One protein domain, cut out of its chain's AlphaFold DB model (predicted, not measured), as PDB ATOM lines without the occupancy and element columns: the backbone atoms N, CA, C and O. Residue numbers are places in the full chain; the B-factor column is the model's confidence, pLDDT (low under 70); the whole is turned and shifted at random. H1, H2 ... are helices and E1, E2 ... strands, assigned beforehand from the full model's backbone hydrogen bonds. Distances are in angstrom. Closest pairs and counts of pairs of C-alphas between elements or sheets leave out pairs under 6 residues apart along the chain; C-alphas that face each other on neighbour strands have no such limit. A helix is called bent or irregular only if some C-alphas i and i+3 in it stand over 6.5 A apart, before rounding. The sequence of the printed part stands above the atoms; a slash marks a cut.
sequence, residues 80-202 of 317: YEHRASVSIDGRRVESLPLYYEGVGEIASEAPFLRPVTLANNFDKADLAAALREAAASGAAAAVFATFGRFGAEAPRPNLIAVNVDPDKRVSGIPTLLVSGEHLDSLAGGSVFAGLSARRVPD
ATOM      1  N   TYR A  80     176.120 226.187 105.519       95.12
ATOM      2  CA  TYR A  80     176.880 225.425 106.506       95.12
ATOM      3  C   TYR A  80     176.108 225.315 107.824       95.12
ATOM      4  O   TYR A  80     176.135 226.230 108.652       95.12
ATOM      5  N   GLU A  81     175.416 224.202 108.019       95.19
ATOM      6  CA  GLU A  81     174.756 223.879 109.284       95.19
ATOM      7  C   GLU A  81     175.761 223.276 110.252       95.19
ATOM      8  O   GLU A  81     176.541 222.407 109.866       95.19
ATOM      9  N   HIS A  82     175.754 223.721 111.510       96.12
ATOM     10  CA  HIS A  82     176.694 223.203 112.493       96.12
ATOM     11  C   HIS A  82     176.192 223.273 113.935       96.12
ATOM     12  O   HIS A  82     175.384 224.120 114.310       96.12
ATOM     13  N   ARG A  83     176.801 222.430 114.767       97.81
ATOM     14  CA  ARG A  83     176.874 222.535 116.220       97.81
ATOM     15  C   ARG A  83     178.345 222.435 116.609       97.81
ATOM     16  O   ARG A  83     179.003 221.467 116.248       97.81
ATOM     17  N   ALA A  84     178.850 223.434 117.324       97.94
ATOM     18  CA  ALA A  84     180.238 223.488 117.770       97.94
ATOM     19  C   ALA A  84     180.309 223.704 119.285       97.94
ATOM     20  O   ALA A  84     179.466 224.393 119.877       97.94
ATOM     21  N   SER A  85     181.316 223.110 119.913       98.56
ATOM     22  CA  SER A  85     181.609 223.310 121.326       98.56
ATOM     23  C   SER A  85     183.091 223.140 121.599       98.56
ATOM     24  O   SER A  85     183.691 222.156 121.169       98.56
ATOM     25  N   VAL A  86     183.642 224.049 122.392       98.81
ATOM     26  CA  VAL A  86     184.927 223.874 123.064       98.81
ATOM     27  C   VAL A  86     184.675 223.913 124.565       98.81
ATOM     28  O   VAL A  86     183.882 224.728 125.043       98.81
ATOM     29  N   SER A  87     185.329 223.032 125.314       98.81
ATOM     30  CA  SER A  87     185.383 223.118 126.772       98.81
ATOM     31  C   SER A  87     186.809 222.988 127.275       98.81
ATOM     32  O   SER A  87     187.576 222.189 126.743       98.81
ATOM     33  N   ILE A  88     187.128 223.747 128.318       98.75
ATOM     34  CA  ILE A  88     188.419 223.755 129.002       98.75
ATOM     35  C   ILE A  88     188.153 223.372 130.456       98.75
ATOM     36  O   ILE A  88     187.309 223.990 131.105       98.75
ATOM     37  N   ASP A  89     188.795 222.311 130.940       98.38
ATOM     38  CA  ASP A  89     188.586 221.755 132.285       98.38
ATOM     39  C   ASP A  89     187.098 221.503 132.594       98.38
ATOM     40  O   ASP A  89     186.579 221.804 133.669       98.38
ATOM     41  N   GLY A  90     186.371 220.997 131.592       98.06
ATOM     42  CA  GLY A  90     184.932 220.724 131.668       98.06
ATOM     43  C   GLY A  90     184.024 221.956 131.574       98.06
ATOM     44  O   GLY A  90     182.805 221.803 131.496       98.06
ATOM     45  N   ARG A  91     184.568 223.180 131.526       98.50
ATOM     46  CA  ARG A  91     183.786 224.414 131.348       98.50
ATOM     47  C   ARG A  91     183.675 224.769 129.875       98.50
ATOM     48  O   ARG A  91     184.685 224.947 129.200       98.50
ATOM     49  N   ARG A  92     182.448 224.897 129.369       98.50
ATOM     50  CA  ARG A  92     182.208 225.334 127.989       98.50
ATOM     51  C   ARG A  92     182.622 226.796 127.813       98.50
ATOM     52  O   ARG A  92     182.259 227.631 128.637       98.50
ATOM     53  N   VAL A  93     183.324 227.083 126.722       98.56
ATOM     54  CA  VAL A  93     183.664 228.444 126.282       98.56
ATOM     55  C   VAL A  93     182.931 228.776 124.984       98.56
ATOM     56  O   VAL A  93     182.488 227.876 124.259       98.56
ATOM     57  N   GLU A  94     182.768 230.068 124.699       98.38
ATOM     58  CA  GLU A  94     182.185 230.504 123.433       98.38
ATOM     59  C   GLU A  94     183.101 230.104 122.270       98.38
ATOM     60  O   GLU A  94     184.324 230.251 122.333       98.38
ATOM     61  N   SER A  95     182.512 229.554 121.208       98.38
ATOM     62  CA  SER A  95     183.276 229.029 120.081       98.38
ATOM     63  C   SER A  95     182.520 229.132 118.766       98.38
ATOM     64  O   SER A  95     181.312 228.882 118.723       98.38
ATOM     65  N   LEU A  96     183.251 229.373 117.681       97.50
ATOM     66  CA  LEU A  96     182.747 229.307 116.308       97.50
ATOM     67  C   LEU A  96     183.530 228.261 115.516       97.50
ATOM     68  O   LEU A  96     184.738 228.152 115.701       97.50
ATOM     69  N   PRO A  97     182.914 227.504 114.597       97.69
ATOM     70  CA  PRO A  97     183.703 226.760 113.631       97.69
ATOM     71  C   PRO A  97     184.385 227.724 112.655       97.69
ATOM     72  O   PRO A  97     183.814 228.749 112.269       97.69
ATOM     73  N   LEU A  98     185.566 227.353 112.166       97.06
ATOM     74  CA  LEU A  98     186.035 227.881 110.895       97.06
ATOM     75  C   LEU A  98     185.131 227.295 109.805       97.06
ATOM     76  O   LEU A  98     185.202 226.106 109.487       97.06
ATOM     77  N   TYR A  99     184.217 228.121 109.301       95.19
ATOM     78  CA  TYR A  99     183.185 227.700 108.359       95.19
ATOM     79  C   TYR A  99     183.771 226.928 107.178       95.19
ATOM     80  O   TYR A  99     184.798 227.317 106.627       95.19
ATOM     81  N   TYR A 100     183.081 225.854 106.786       95.38
ATOM     82  CA  TYR A 100     183.414 224.985 105.654       95.38
ATOM     83  C   TYR A 100     184.672 224.116 105.792       95.38
ATOM     84  O   TYR A 100     184.841 223.227 104.954       95.38
ATOM     85  N   GLU A 101     185.494 224.314 106.828       95.62
ATOM     86  CA  GLU A 101     186.785 223.634 107.010       95.62
ATOM     87  C   GLU A 101     186.657 222.138 107.347       95.62
ATOM     88  O   GLU A 101     187.507 221.335 106.963       95.62
ATOM     89  N   GLY A 102     185.575 221.751 108.027       93.94
ATOM     90  CA  GLY A 102     185.255 220.364 108.366       93.94
ATOM     91  C   GLY A 102     183.777 220.053 108.136       93.94
ATOM     92  O   GLY A 102     182.935 220.938 108.191       93.94
ATOM     93  N   VAL A 103     183.446 218.796 107.863       96.00
ATOM     94  CA  VAL A 103     182.063 218.289 107.806       96.00
ATOM     95  C   VAL A 103     182.007 216.923 108.486       96.00
ATOM     96  O   VAL A 103     183.041 216.279 108.658       96.00
ATOM     97  N   GLY A 104     180.811 216.475 108.853       97.25
ATOM     98  CA  GLY A 104     180.601 215.273 109.653       97.25
ATOM     99  C   GLY A 104     180.658 215.561 111.151       97.25
ATOM    100  O   GLY A 104     180.468 216.700 111.580       97.25
ATOM    101  N   GLU A 105     180.897 214.511 111.932       98.19
ATOM    102  CA  GLU A 105     180.958 214.562 113.393       98.19
ATOM    103  C   GLU A 105     182.371 214.278 113.886       98.19
ATOM    104  O   GLU A 105     183.003 213.308 113.469       98.19
ATOM    105  N   ILE A 106     182.868 215.137 114.774       97.44
ATOM    106  CA  ILE A 106     184.213 215.062 115.329       97.44
ATOM    107  C   ILE A 106     184.152 215.361 116.821       97.44
ATOM    108  O   ILE A 106     183.503 216.316 117.252       97.44
ATOM    109  N   ALA A 107     184.880 214.562 117.590       98.06
ATOM    110  CA  ALA A 107     185.163 214.787 118.996       98.06
ATOM    111  C   ALA A 107     186.663 214.570 119.224       98.06
ATOM    112  O   ALA A 107     187.235 213.606 118.712       98.06
ATOM    113  N   SER A 108     187.308 215.470 119.963       98.31
ATOM    114  CA  SER A 108     188.734 215.375 120.275       98.31
ATOM    115  C   SER A 108     189.020 215.885 121.682       98.31
ATOM    116  O   SER A 108     188.672 217.015 122.009       98.31
ATOM    117  N   GLU A 109     189.701 215.067 122.482       98.31
ATOM    118  CA  GLU A 109     190.252 215.419 123.806       98.31
ATOM    119  C   GLU A 109     191.690 215.961 123.725       98.31
ATOM    120  O   GLU A 109     192.285 216.347 124.727       98.31
ATOM    121  N   ALA A 110     192.278 215.951 122.526       98.19
ATOM    122  CA  ALA A 110     193.625 216.442 122.268       98.19
ATOM    123  C   ALA A 110     193.662 217.213 120.936       98.19
ATOM    124  O   ALA A 110     194.324 216.783 119.985       98.19
ATOM    125  N   PRO A 111     192.888 218.308 120.798       98.56
ATOM    126  CA  PRO A 111     192.956 219.133 119.600       98.56
ATOM    127  C   PRO A 111     194.328 219.807 119.480       98.56
ATOM    128  O   PRO A 111     194.985 220.104 120.475       98.56
ATOM    129  N   PHE A 112     194.746 220.099 118.252       98.69
ATOM    130  CA  PHE A 112     195.894 220.970 118.019       98.69
ATOM    131  C   PHE A 112     195.552 222.399 118.457       98.69
ATOM    132  O   PHE A 112     194.539 222.951 118.025       98.69
ATOM    133  N   LEU A 113     196.393 223.002 119.299       98.69
ATOM    134  CA  LEU A 113     196.168 224.329 119.875       98.69
ATOM    135  C   LEU A 113     197.173 225.332 119.320       98.69
ATOM    136  O   LEU A 113     198.374 225.061 119.303       98.69
ATOM    137  N   ARG A 114     196.699 226.510 118.902       98.25
ATOM    138  CA  ARG A 114     197.582 227.603 118.469       98.25
ATOM    139  C   ARG A 114     196.897 228.976 118.560       98.25
ATOM    140  O   ARG A 114     195.738 229.087 118.160       98.25
ATOM    141  N   PRO A 115     197.580 230.042 119.016       98.25
ATOM    142  CA  PRO A 115     197.075 231.403 118.859       98.25
ATOM    143  C   PRO A 115     197.125 231.861 117.393       98.25
ATOM    144  O   PRO A 115     198.065 231.544 116.662       98.25
ATOM    145  N   VAL A 116     196.132 232.640 116.972       97.88
ATOM    146  CA  VAL A 116     196.052 233.222 115.626       97.88
ATOM    147  C   VAL A 116     195.710 234.702 115.724       97.88
ATOM    148  O   VAL A 116     194.687 235.076 116.295       97.88
ATOM    149  N   THR A 117     196.536 235.553 115.123       96.75
ATOM    150  CA  THR A 117     196.277 236.990 114.993       96.75
ATOM    151  C   THR A 117     195.725 237.311 113.610       96.75
ATOM    152  O   THR A 117     196.338 237.016 112.586       96.75
ATOM    153  N   LEU A 118     194.571 237.969 113.577       94.00
ATOM    154  CA  LEU A 118     193.884 238.408 112.372       94.00
ATOM    155  C   LEU A 118     193.921 239.937 112.310       94.00
ATOM    156  O   LEU A 118     193.346 240.617 113.161       94.00
ATOM    157  N   ALA A 119     194.588 240.491 111.297       86.12
ATOM    158  CA  ALA A 119     194.613 241.941 111.084       86.12
ATOM    159  C   ALA A 119     193.262 242.484 110.572       86.12
ATOM    160  O   ALA A 119     192.949 243.663 110.684       86.12
ATOM    161  N   ASN A 120     192.472 241.622 109.936       79.25
ATOM    162  CA  ASN A 120     191.092 241.851 109.519       79.25
ATOM    163  C   ASN A 120     190.527 240.519 108.992       79.25
ATOM    164  O   ASN A 120     191.232 239.513 108.928       79.25
ATOM    165  N   ASN A 121     189.269 240.512 108.545       71.38
ATOM    166  CA  ASN A 121     188.625 239.305 108.006       71.38
ATOM    167  C   ASN A 121     189.184 238.841 106.636       71.38
ATOM    168  O   ASN A 121     188.744 237.809 106.115       71.38
ATOM    169  N   PHE A 122     190.134 239.572 106.038       74.69
ATOM    170  CA  PHE A 122     190.734 239.281 104.729       74.69
ATOM    171  C   PHE A 122     192.200 238.840 104.807       74.69
ATOM    172  O   PHE A 122     192.602 237.981 104.020       74.69
ATOM    173  N   ASP A 123     192.986 239.390 105.735       85.75
ATOM    174  CA  ASP A 123     194.354 238.952 105.990       85.75
ATOM    175  C   ASP A 123     194.347 237.685 106.846       85.75
ATOM    176  O   ASP A 123     194.041 237.694 108.037       85.75
ATOM    177  N   LYS A 124     194.668 236.575 106.186       89.06
ATOM    178  CA  LYS A 124     194.607 235.224 106.743       89.06
ATOM    179  C   LYS A 124     195.965 234.540 106.707       89.06
ATOM    180  O   LYS A 124     196.010 233.313 106.718       89.06
ATOM    181  N   ALA A 125     197.063 235.289 106.595       93.69
ATOM    182  CA  ALA A 125     198.391 234.690 106.479       93.69
ATOM    183  C   ALA A 125     198.727 233.814 107.697       93.69
ATOM    184  O   ALA A 125     199.137 232.662 107.528       93.69
ATOM    185  N   ASP A 126     198.476 234.329 108.905       96.06
ATOM    186  CA  ASP A 126     198.711 233.600 110.156       96.06
ATOM    187  C   ASP A 126     197.748 232.414 110.312       96.06
ATOM    188  O   ASP A 126     198.182 231.289 110.551       96.06
ATOM    189  N   LEU A 127     196.454 232.612 110.027       96.19
ATOM    190  CA  LEU A 127     195.473 231.520 110.001       96.19
ATOM    191  C   LEU A 127     195.878 230.404 109.028       96.19
ATOM    192  O   LEU A 127     195.801 229.225 109.357       96.19
ATOM    193  N   ALA A 128     196.339 230.755 107.828       95.56
ATOM    194  CA  ALA A 128     196.785 229.780 106.844       95.56
ATOM    195  C   ALA A 128     198.037 229.023 107.313       95.56
ATOM    196  O   ALA A 128     198.194 227.852 106.971       95.56
ATOM    197  N   ALA A 129     198.938 229.668 108.063       97.25
ATOM    198  CA  ALA A 129     200.068 228.991 108.696       97.25
ATOM    199  C   ALA A 129     199.596 228.023 109.788       97.25
ATOM    200  O   ALA A 129     199.995 226.858 109.765       97.25
ATOM    201  N   ALA A 130     198.676 228.465 110.648       97.94
ATOM    202  CA  ALA A 130     198.082 227.648 111.701       97.94
ATOM    203  C   ALA A 130     197.396 226.399 111.145       97.94
ATOM    204  O   ALA A 130     197.637 225.299 111.633       97.94
ATOM    205  N   LEU A 131     196.621 226.537 110.067       97.44
ATOM    206  CA  LEU A 131     195.966 225.409 109.400       97.44
ATOM    207  C   LEU A 131     196.968 224.401 108.822       97.44
ATOM    208  O   LEU A 131     196.748 223.196 108.913       97.44
ATOM    209  N   ARG A 132     198.086 224.864 108.244       97.31
ATOM    210  CA  ARG A 132     199.126 223.958 107.723       97.31
ATOM    211  C   ARG A 132     199.804 223.166 108.836       97.31
ATOM    212  O   ARG A 132     200.029 221.972 108.669       97.31
ATOM    213  N   GLU A 133     200.129 223.817 109.945       98.06
ATOM    214  CA  GLU A 133     200.725 223.149 111.105       98.06
ATOM    215  C   GLU A 133     199.747 222.171 111.754       98.06
ATOM    216  O   GLU A 133     200.115 221.033 112.037       98.06
ATOM    217  N   ALA A 134     198.482 222.573 111.892       98.06
ATOM    218  CA  ALA A 134     197.424 221.719 112.405       98.06
ATOM    219  C   ALA A 134     197.254 220.463 111.535       98.06
ATOM    220  O   ALA A 134     197.281 219.348 112.056       98.06
ATOM    221  N   ALA A 135     197.195 220.616 110.209       96.62
ATOM    222  CA  ALA A 135     197.131 219.491 109.276       96.62
ATOM    223  C   ALA A 135     198.372 218.576 109.349       96.62
ATOM    224  O   ALA A 135     198.257 217.364 109.182       96.62
ATOM    225  N   ALA A 136     199.556 219.134 109.623       97.19
ATOM    226  CA  ALA A 136     200.793 218.366 109.779       97.19
ATOM    227  C   ALA A 136     200.913 217.655 111.140       97.19
ATOM    228  O   ALA A 136     201.685 216.705 111.261       97.19
ATOM    229  N   SER A 137     200.161 218.090 112.154       97.62
ATOM    230  CA  SER A 137     200.231 217.539 113.515       97.62
ATOM    231  C   SER A 137     199.652 216.125 113.646       97.62
ATOM    232  O   SER A 137     199.989 215.406 114.585       97.62
ATOM    233  N   GLY A 138     198.767 215.726 112.725       96.00
ATOM    234  CA  GLY A 138     198.001 214.480 112.824       96.00
ATOM    235  C   GLY A 138     196.853 214.518 113.841       96.00
ATOM    236  O   GLY A 138     196.222 213.487 114.066       96.00
ATOM    237  N   ALA A 139     196.566 215.674 114.452       97.62
ATOM    238  CA  ALA A 139     195.408 215.847 115.322       97.62
ATOM    239  C   ALA A 139     194.089 215.703 114.541       97.62
ATOM    240  O   ALA A 139     193.993 216.079 113.374       97.62
ATOM    241  N   ALA A 140     193.048 215.195 115.205       97.56
ATOM    242  CA  ALA A 140     191.721 215.030 114.600       97.56
ATOM    243  C   ALA A 140     190.953 216.357 114.434       97.56
ATOM    244  O   ALA A 140     190.036 216.448 113.621       97.56
ATOM    245  N   ALA A 141     191.312 217.374 115.220       98.31
ATOM    246  CA  ALA A 141     190.708 218.700 115.207       98.31
ATOM    247  C   ALA A 141     191.721 219.756 115.669       98.31
ATOM    248  O   ALA A 141     192.723 219.425 116.309       98.31
ATOM    249  N   ALA A 142     191.425 221.023 115.393       98.69
ATOM    250  CA  ALA A 142     192.187 222.173 115.861       98.69
ATOM    251  C   ALA A 142     191.302 223.164 116.631       98.69
ATOM    252  O   ALA A 142     190.122 223.330 116.318       98.69
ATOM    253  N   VAL A 143     191.888 223.846 117.614       98.75
ATOM    254  CA  VAL A 143     191.281 224.976 118.326       98.75
ATOM    255  C   VAL A 143     192.248 226.153 118.275       98.75
ATOM    256  O   VAL A 143     193.379 226.063 118.759       98.75
ATOM    257  N   PHE A 144     191.806 227.264 117.690       98.69
ATOM    258  CA  PHE A 144     192.604 228.478 117.574       98.69
ATOM    259  C   PHE A 144     192.080 229.590 118.476       98.69
ATOM    260  O   PHE A 144     190.911 229.967 118.401       98.69
ATOM    261  N   ALA A 145     192.973 230.136 119.302       98.62
ATOM    262  CA  ALA A 145     192.701 231.309 120.124       98.62
ATOM    263  C   ALA A 145     192.898 232.570 119.275       98.62
ATOM    264  O   ALA A 145     194.018 232.845 118.838       98.62
ATOM    265  N   THR A 146     191.828 233.310 118.987       98.00
ATOM    266  CA  THR A 146     191.873 234.418 118.025       98.00
ATOM    267  C   THR A 146     192.156 235.773 118.675       98.00
ATOM    268  O   THR A 146     191.629 236.117 119.734       98.00
ATOM    269  N   PHE A 147     192.976 236.574 117.996       97.19
ATOM    270  CA  PHE A 147     193.301 237.952 118.356       97.19
ATOM    271  C   PHE A 147     193.027 238.871 117.167       97.19
ATOM    272  O   PHE A 147     193.412 238.564 116.041       97.19
ATOM    273  N   GLY A 148     192.386 240.010 117.407       95.12
ATOM    274  CA  GLY A 148     192.178 241.050 116.401       95.12
ATOM    275  C   GLY A 148     193.278 242.099 116.471       95.12
ATOM    276  O   GLY A 148     193.597 242.572 117.558       95.12
ATOM    277  N   ARG A 149     193.841 242.497 115.329       93.50
ATOM    278  CA  ARG A 149     194.780 243.625 115.232       93.50
ATOM    279  C   ARG A 149     194.217 244.683 114.291       93.50
ATOM    280  O   ARG A 149     194.086 244.420 113.105       93.50
ATOM    281  N   PHE A 150     193.961 245.889 114.789       87.12
ATOM    282  CA  PHE A 150     193.503 247.012 113.968       87.12
ATOM    283  C   PHE A 150     194.627 248.039 113.808       87.12
ATOM    284  O   PHE A 150     195.046 248.681 114.767       87.12
ATOM    285  N   GLY A 151     195.145 248.182 112.586       88.19
ATOM    286  CA  GLY A 151     196.246 249.106 112.302       88.19
ATOM    287  C   GLY A 151     197.523 248.764 113.079       88.19
ATOM    288  O   GLY A 151     197.975 247.619 113.066       88.19
ATOM    289  N   ALA A 152     198.109 249.772 113.730       91.00
ATOM    290  CA  ALA A 152     199.338 249.647 114.518       91.00
ATOM    291  C   ALA A 152     199.095 249.257 115.988       91.00
ATOM    292  O   ALA A 152     200.049 249.155 116.758       91.00
ATOM    293  N   GLU A 153     197.840 249.055 116.397       90.50
ATOM    294  CA  GLU A 153     197.528 248.696 117.776       90.50
ATOM    295  C   GLU A 153     198.001 247.280 118.136       90.50
ATOM    296  O   GLU A 153     198.145 246.386 117.287       90.50
ATOM    297  N   ALA A 154     198.218 247.059 119.434       93.88
ATOM    298  CA  ALA A 154     198.497 245.732 119.957       93.88
ATOM    299  C   ALA A 154     197.318 244.774 119.671       93.88
ATOM    300  O   ALA A 154     196.161 245.199 119.740       93.88
ATOM    301  N   PRO A 155     197.580 243.487 119.362       96.12
ATOM    302  CA  PRO A 155     196.520 242.497 119.205       96.12
ATOM    303  C   PRO A 155     195.651 242.403 120.462       96.12
ATOM    304  O   PRO A 155     196.173 242.341 121.574       96.12
ATOM    305  N   ARG A 156     194.330 242.360 120.284       96.56
ATOM    306  CA  ARG A 156     193.354 242.225 121.373       96.56
ATOM    307  C   ARG A 156     192.650 240.873 121.294       96.56
ATOM    308  O   ARG A 156     192.254 240.486 120.189       96.56
ATOM    309  N   PRO A 157     192.474 240.164 122.421       97.56
ATOM    310  CA  PRO A 157     191.724 238.915 122.440       97.56
ATOM    311  C   PRO A 157     190.284 239.184 122.009       97.56
ATOM    312  O   PRO A 157     189.652 240.096 122.528       97.56
ATOM    313  N   ASN A 158     189.795 238.436 121.023       95.81
ATOM    314  CA  ASN A 158     188.414 238.512 120.553       95.81
ATOM    315  C   ASN A 158     188.059 237.211 119.843       95.81
ATOM    316  O   ASN A 158     188.904 236.649 119.147       95.81
ATOM    317  N   LEU A 159     186.807 236.770 119.929       96.31
ATOM    318  CA  LEU A 159     186.297 235.715 119.056       96.31
ATOM    319  C   LEU A 159     185.971 236.303 117.676       96.31
ATOM    320  O   LEU A 159     185.080 237.140 117.544       96.31
ATOM    321  N   ILE A 160     186.699 235.879 116.640       94.19
ATOM    322  CA  ILE A 160     186.571 236.453 115.294       94.19
ATOM    323  C   ILE A 160     186.026 235.413 114.321       94.19
ATOM    324  O   ILE A 160     186.674 234.409 114.031       94.19
ATOM    325  N   ALA A 161     184.853 235.690 113.752       92.44
ATOM    326  CA  ALA A 161     184.326 234.923 112.632       92.44
ATOM    327  C   ALA A 161     185.128 235.227 111.354       92.44
ATOM    328  O   ALA A 161     185.179 236.364 110.886       92.44
ATOM    329  N   VAL A 162     185.728 234.199 110.754       92.81
ATOM    330  CA  VAL A 162     186.504 234.345 109.517       92.81
ATOM    331  C   VAL A 162     185.605 234.094 108.312       92.81
ATOM    332  O   VAL A 162     185.005 233.030 108.182       92.81
ATOM    333  N   ASN A 163     185.548 235.056 107.388       90.06
ATOM    334  CA  ASN A 163     184.784 234.915 106.149       90.06
ATOM    335  C   ASN A 163     185.467 233.916 105.201       90.06
ATOM    336  O   ASN A 163     186.457 234.275 104.567       90.06
ATOM    337  N   VAL A 164     184.996 232.674 105.096       90.25
ATOM    338  CA  VAL A 164     185.581 231.635 104.227       90.25
ATOM    339  C   VAL A 164     184.792 231.526 102.923       90.25
ATOM    340  O   VAL A 164     183.570 231.595 102.915       90.25
ATOM    341  N   ASP A 165     185.515 231.354 101.818       89.81
ATOM    342  CA  ASP A 165     184.923 231.067 100.512       89.81
ATOM    343  C   ASP A 165     184.600 229.561 100.444       89.81
ATOM    344  O   ASP A 165     185.540 228.762 100.543       89.81
ATOM    345  N   PRO A 166     183.320 229.158 100.321       89.75
ATOM    346  CA  PRO A 166     182.907 227.754 100.386       89.75
ATOM    347  C   PRO A 166     183.480 226.884  99.259       89.75
ATOM    348  O   PRO A 166     183.557 225.658  99.426       89.75
ATOM    349  N   ASP A 167     183.900 227.508  98.153       89.12
ATOM    350  CA  ASP A 167     184.434 226.840  96.963       89.12
ATOM    351  C   ASP A 167     185.962 226.703  97.005       89.12
ATOM    352  O   ASP A 167     186.569 226.021  96.170       89.12
ATOM    353  N   LYS A 168     186.627 227.341  97.977       89.81
ATOM    354  CA  LYS A 168     188.073 227.190  98.144       89.81
ATOM    355  C   LYS A 168     188.414 225.859  98.784       89.81
ATOM    356  O   LYS A 168     187.734 225.353  99.673       89.81
ATOM    357  N   ARG A 169     189.557 225.321  98.356       88.94
ATOM    358  CA  ARG A 169     190.149 224.144  98.981       88.94
ATOM    359  C   ARG A 169     190.461 224.441 100.448       88.94
ATOM    360  O   ARG A 169     191.194 225.383 100.745       88.94
ATOM    361  N   VAL A 170     189.935 223.591 101.318       92.06
ATOM    362  CA  VAL A 170     190.182 223.588 102.763       92.06
ATOM    363  C   VAL A 170     191.417 222.749 103.099       92.06
ATOM    364  O   VAL A 170     191.860 221.929 102.287       92.06
ATOM    365  N   SER A 171     191.999 222.961 104.277       91.75
ATOM    366  CA  SER A 171     193.107 222.142 104.790       91.75
ATOM    367  C   SER A 171     192.652 220.737 105.192       91.75
ATOM    368  O   SER A 171     193.451 219.805 105.148       91.75
ATOM    369  N   GLY A 172     191.359 220.576 105.497       89.12
ATOM    370  CA  GLY A 172     190.740 219.291 105.818       89.12
ATOM    371  C   GLY A 172     190.834 218.903 107.293       89.12
ATOM    372  O   GLY A 172     190.449 217.787 107.632       89.12
ATOM    373  N   ILE A 173     191.314 219.802 108.161       96.25
ATOM    374  CA  ILE A 173     191.249 219.631 109.614       96.25
ATOM    375  C   ILE A 173     190.106 220.475 110.204       96.25
ATOM    376  O   ILE A 173     190.164 221.707 110.170       96.25
ATOM    377  N   PRO A 174     189.066 219.847 110.780       97.81
ATOM    378  CA  PRO A 174     188.013 220.550 111.500       97.81
ATOM    379  C   PRO A 174     188.592 221.510 112.535       97.81
ATOM    380  O   PRO A 174     189.348 221.110 113.419       97.81
ATOM    381  N   THR A 175     188.249 222.787 112.406       98.56
ATOM    382  CA  THR A 175     188.861 223.861 113.186       98.56
ATOM    383  C   THR A 175     187.785 224.651 113.916       98.56
ATOM    384  O   THR A 175     186.796 225.069 113.311       98.56
ATOM    385  N   LEU A 176     187.989 224.872 115.212       98.69
ATOM    386  CA  LEU A 176     187.175 225.734 116.060       98.69
ATOM    387  C   LEU A 176     187.983 226.972 116.463       98.69
ATOM    388  O   LEU A 176     189.201 226.919 116.610       98.69
ATOM    389  N   LEU A 177     187.297 228.091 116.631       98.50
ATOM    390  CA  LEU A 177     187.835 229.387 117.015       98.50
ATOM    391  C   LEU A 177     187.264 229.747 118.384       98.50
ATOM    392  O   LEU A 177     186.064 229.576 118.603       98.50
ATOM    393  N   VAL A 178     188.108 230.254 119.274       98.69
ATOM    394  CA  VAL A 178     187.724 230.781 120.591       98.69
ATOM    395  C   VAL A 178     188.385 232.141 120.812       98.69
ATOM    396  O   VAL A 178     189.376 232.458 120.152       98.69
ATOM    397  N   SER A 179     187.862 232.952 121.735       98.44
ATOM    398  CA  SER A 179     188.503 234.221 122.104       98.44
ATOM    399  C   SER A 179     189.928 233.988 122.622       98.44
ATOM    400  O   SER A 179     190.189 233.043 123.373       98.44
ATOM    401  N   GLY A 180     190.852 234.877 122.250       98.31
ATOM    402  CA  GLY A 180     192.220 234.910 122.769       98.31
ATOM    403  C   GLY A 180     192.311 235.044 124.294       98.31
ATOM    404  O   GLY A 180     193.352 234.732 124.860       98.31
ATOM    405  N   GLU A 181     191.230 235.449 124.971       98.56
ATOM    406  CA  GLU A 181     191.166 235.547 126.439       98.56
ATOM    407  C   GLU A 181     191.353 234.190 127.130       98.56
ATOM    408  O   GLU A 181     191.731 234.131 128.295       98.56
ATOM    409  N   HIS A 182     191.116 233.093 126.404       98.56
ATOM    410  CA  HIS A 182     191.284 231.735 126.905       98.56
ATOM    411  C   HIS A 182     192.678 231.157 126.628       98.56
ATOM    412  O   HIS A 182     192.882 229.974 126.878       98.56
ATOM    413  N   LEU A 183     193.633 231.936 126.096       98.38
ATOM    414  CA  LEU A 183     194.947 231.425 125.681       98.38
ATOM    415  C   LEU A 183     195.680 230.688 126.811       98.38
ATOM    416  O   LEU A 183     196.134 229.562 126.605       98.38
ATOM    417  N   ASP A 184     195.749 231.284 127.999       98.25
ATOM    418  CA  ASP A 184     196.444 230.678 129.140       98.25
ATOM    419  C   ASP A 184     195.728 229.407 129.622       98.25
ATOM    420  O   ASP A 184     196.364 228.384 129.889       98.25
ATOM    421  N   SER A 185     194.390 229.428 129.659       98.25
ATOM    422  CA  SER A 185     193.580 228.258 130.017       98.25
ATOM    423  C   SER A 185     193.710 227.128 128.993       98.25
ATOM    424  O   SER A 185     193.770 225.967 129.378       98.25
ATOM    425  N   LEU A 186     193.803 227.440 127.697       98.19
ATOM    426  CA  LEU A 186     194.058 226.452 126.646       98.19
ATOM    427  C   LEU A 186     195.441 225.808 126.788       98.19
ATOM    428  O   LEU A 186     195.582 224.617 126.536       98.19
ATOM    429  N   ALA A 187     196.459 226.584 127.170       97.75
ATOM    430  CA  ALA A 187     197.826 226.087 127.303       97.75
ATOM    431  C   ALA A 187     198.016 225.165 128.521       97.75
ATOM    432  O   ALA A 187     198.847 224.257 128.472       97.75
ATOM    433  N   GLY A 188     197.274 225.406 129.608       97.12
ATOM    434  CA  GLY A 188     197.409 224.659 130.865       97.12
ATOM    435  C   GLY A 188     196.311 223.630 131.157       97.12
ATOM    436  O   GLY A 188     196.527 222.754 131.993       97.12
ATOM    437  N   GLY A 189     195.147 223.743 130.513       97.38
ATOM    438  CA  GLY A 189     193.950 222.962 130.829       97.38
ATOM    439  C   GLY A 189     193.724 221.743 129.934       97.38
ATOM    440  O   GLY A 189     194.351 221.558 128.891       97.38
ATOM    441  N   SER A 190     192.772 220.900 130.334       98.44
ATOM    442  CA  SER A 190     192.256 219.810 129.504       98.44
ATOM    443  C   SER A 190     191.228 220.355 128.514       98.44
ATOM    444  O   SER A 190     190.191 220.883 128.917       98.44
ATOM    445  N   VAL A 191     191.509 220.235 127.214       98.75
ATOM    446  CA  VAL A 191     190.668 220.805 126.153       98.75
ATOM    447  C   VAL A 191     189.897 219.713 125.424       98.75
ATOM    448  O   VAL A 191     190.485 218.792 124.864       98.75
ATOM    449  N   PHE A 192     188.579 219.870 125.352       98.75
ATOM    450  CA  PHE A 192     187.713 219.062 124.499       98.75
ATOM    451  C   PHE A 192     187.102 219.921 123.391       98.75
ATOM    452  O   PHE A 192     186.598 221.019 123.643       98.75
ATOM    453  N   ALA A 193     187.127 219.405 122.165       98.69
ATOM    454  CA  ALA A 193     186.565 220.027 120.975       98.69
ATOM    455  C   ALA A 193     185.532 219.098 120.328       98.69
ATOM    456  O   ALA A 193     185.817 217.929 120.067       98.69
ATOM    457  N   GLY A 194     184.350 219.640 120.036       98.44
ATOM    458  CA  GLY A 194     183.257 218.942 119.369       98.44
ATOM    459  C   GLY A 194     182.714 219.741 118.187       98.44
ATOM    460  O   GLY A 194     182.455 220.942 118.310       98.44
ATOM    461  N   LEU A 195     182.514 219.070 117.055       98.62
ATOM    462  CA  LEU A 195     181.872 219.629 115.867       98.62
ATOM    463  C   LEU A 195     180.931 218.592 115.251       98.62
ATOM    464  O   LEU A 195     181.327 217.459 115.020       98.62
ATOM    465  N   SER A 196     179.709 219.001 114.933       98.44
ATOM    466  CA  SER A 196     178.834 218.311 113.983       98.44
ATOM    467  C   SER A 196     178.454 219.324 112.917       98.44
ATOM    468  O   SER A 196     177.926 220.383 113.260       98.44
ATOM    469  N   ALA A 197     178.786 219.072 111.652       97.75
ATOM    470  CA  ALA A 197     178.521 220.017 110.574       97.75
ATOM    471  C   ALA A 197     178.184 219.347 109.242       97.75
ATOM    472  O   ALA A 197     178.685 218.272 108.918       97.75
ATOM    473  N   ARG A 198     177.368 220.017 108.428       97.12
ATOM    474  CA  ARG A 198     177.037 219.588 107.064       97.12
ATOM    475  C   ARG A 198     176.810 220.784 106.146       97.12
ATOM    476  O   ARG A 198     176.508 221.886 106.599       97.12
ATOM    477  N   ARG A 199     176.950 220.540 104.844       95.56
ATOM    478  CA  ARG A 199     176.554 221.474 103.788       95.56
ATOM    479  C   ARG A 199     175.174 221.069 103.287       95.56
ATOM    480  O   ARG A 199     174.942 219.883 103.056       95.56
ATOM    481  N   VAL A 200     174.267 222.029 103.214       95.81
ATOM    482  CA  VAL A 200     172.899 221.827 102.740       95.81
ATOM    483  C   VAL A 200     172.654 222.811 101.599       95.81
ATOM    484  O   VAL A 200     172.875 224.009 101.810       95.81
ATOM    485  N   PRO A 201     172.192 222.349 100.424       95.50
ATOM    486  CA  PRO A 201     171.777 223.240  99.354       95.50
ATOM    487  C   PRO A 201     170.699 224.194  99.852       95.50
ATOM    488  O   PRO A 201     169.716 223.771 100.465       95.50
ATOM    489  N   ASP A 202     170.883 225.478  99.592       95.19
ATOM    490  CA  ASP A 202     169.961 226.515 100.026       95.19
ATOM    491  C   ASP A 202     169.939 227.685  99.037       95.19
ATOM    492  O   ASP A 202     170.675 227.720  98.041       95.19
TER     493      ASP A 202
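This is residues 80 to 202 of the 317 residues of an uncharacterized protein of Rhodospirillales bacterium (UniProt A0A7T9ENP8). Two four-stranded sheets stand partly face to face with their strands crossed, one of them strongly twisted. H1 covers one face of the twisted sheet, and H2 packs on its opposite face while also reaching the other sheet. The printed part has 123 residues, with two named helices and eight named strands in the order E1, E2, E3, E4, E5, H1, E6, E7, H2, E8, and its class is mixed. One sheet runs E2, E1, E8, E4, with E8 antiparallel to E1 and E4; the twisted one, E3, E7, E6, E5, is mixed. The whole is compact, with a radius of gyration of the C-alphas of 13.6 A and spans of 40 by 34 by 27 A.

Find C-alpha 80 at (176.880, 225.425, 106.506); from there E1 runs 25.3 A to residue 88. Next come E2, residues 91 to 93, and E3, residues 95 to 97, where E2 runs on into E3 at 58 degrees across a break of 1 residue. E4 is residues 104 to 108, and E5, residues 112 to 118, is 18.4 A long. H1 begins at C-alpha 125 at (198.391, 234.690, 106.479) and runs 18.6 A to residue 137. E6, residues 142 to 148, spans 18.9 A; E7 is residues 175 to 179. H2, residues 180 to 188, is irregular: C-alphas 181 and 184 are 7.7 A apart. E8, residues 191 to 202, runs 33.8 A to C-alpha 202 at (169.961, 226.515, 100.026).

The two sheets form a sandwich, two sheets face to face, with their strands at 89 degrees. In the first, look for N 85 and O 194, 2.9 A, between E1 and E8, and N 106 and O 195, 2.8 A, between E8 and E4; E2 and E1 meet only at a point. In the second, E3 and E7 are antiparallel, with N 177 and O 96 within hydrogen-bond range at 2.7 A; E7 and E6 are parallel, with N 144 and O 176 within that range at 2.8 A; E6 and E5 are parallel, with N 116 and O 145 within it at 2.8 A. E5, H1 and E6 make a strand-helix-strand unit, two parallel neighbour strands with a helix between, its crossover right-handed. H1 is on this sheet at a height of 8.6 A, its closest C-alphas to E5 being Ala 134 and Phe 112, 5.9 A. H2 is on the opposite face at 8.5 A, giving three layers, helices on both faces of a sheet; its closest C-alphas to E6 are Gly 180 and Ala 145, 4.5 A. H1 and H2 are apart. Every O i to N i+4 pair is within hydrogen-bond range in H1; in H2, 3 of 5 are.

The C-alphas of Gly 188 and Asp 202, 41.3 A apart, are the two farthest from each other. The printed part has no cut. The link from E6 to E7, residues 149 to 174, is long, and its residues 156 to 157 pair antiparallel with 147 to 148 of E6. The mean pLDDT of the printed part is 95.6, and no printed residue is under 70.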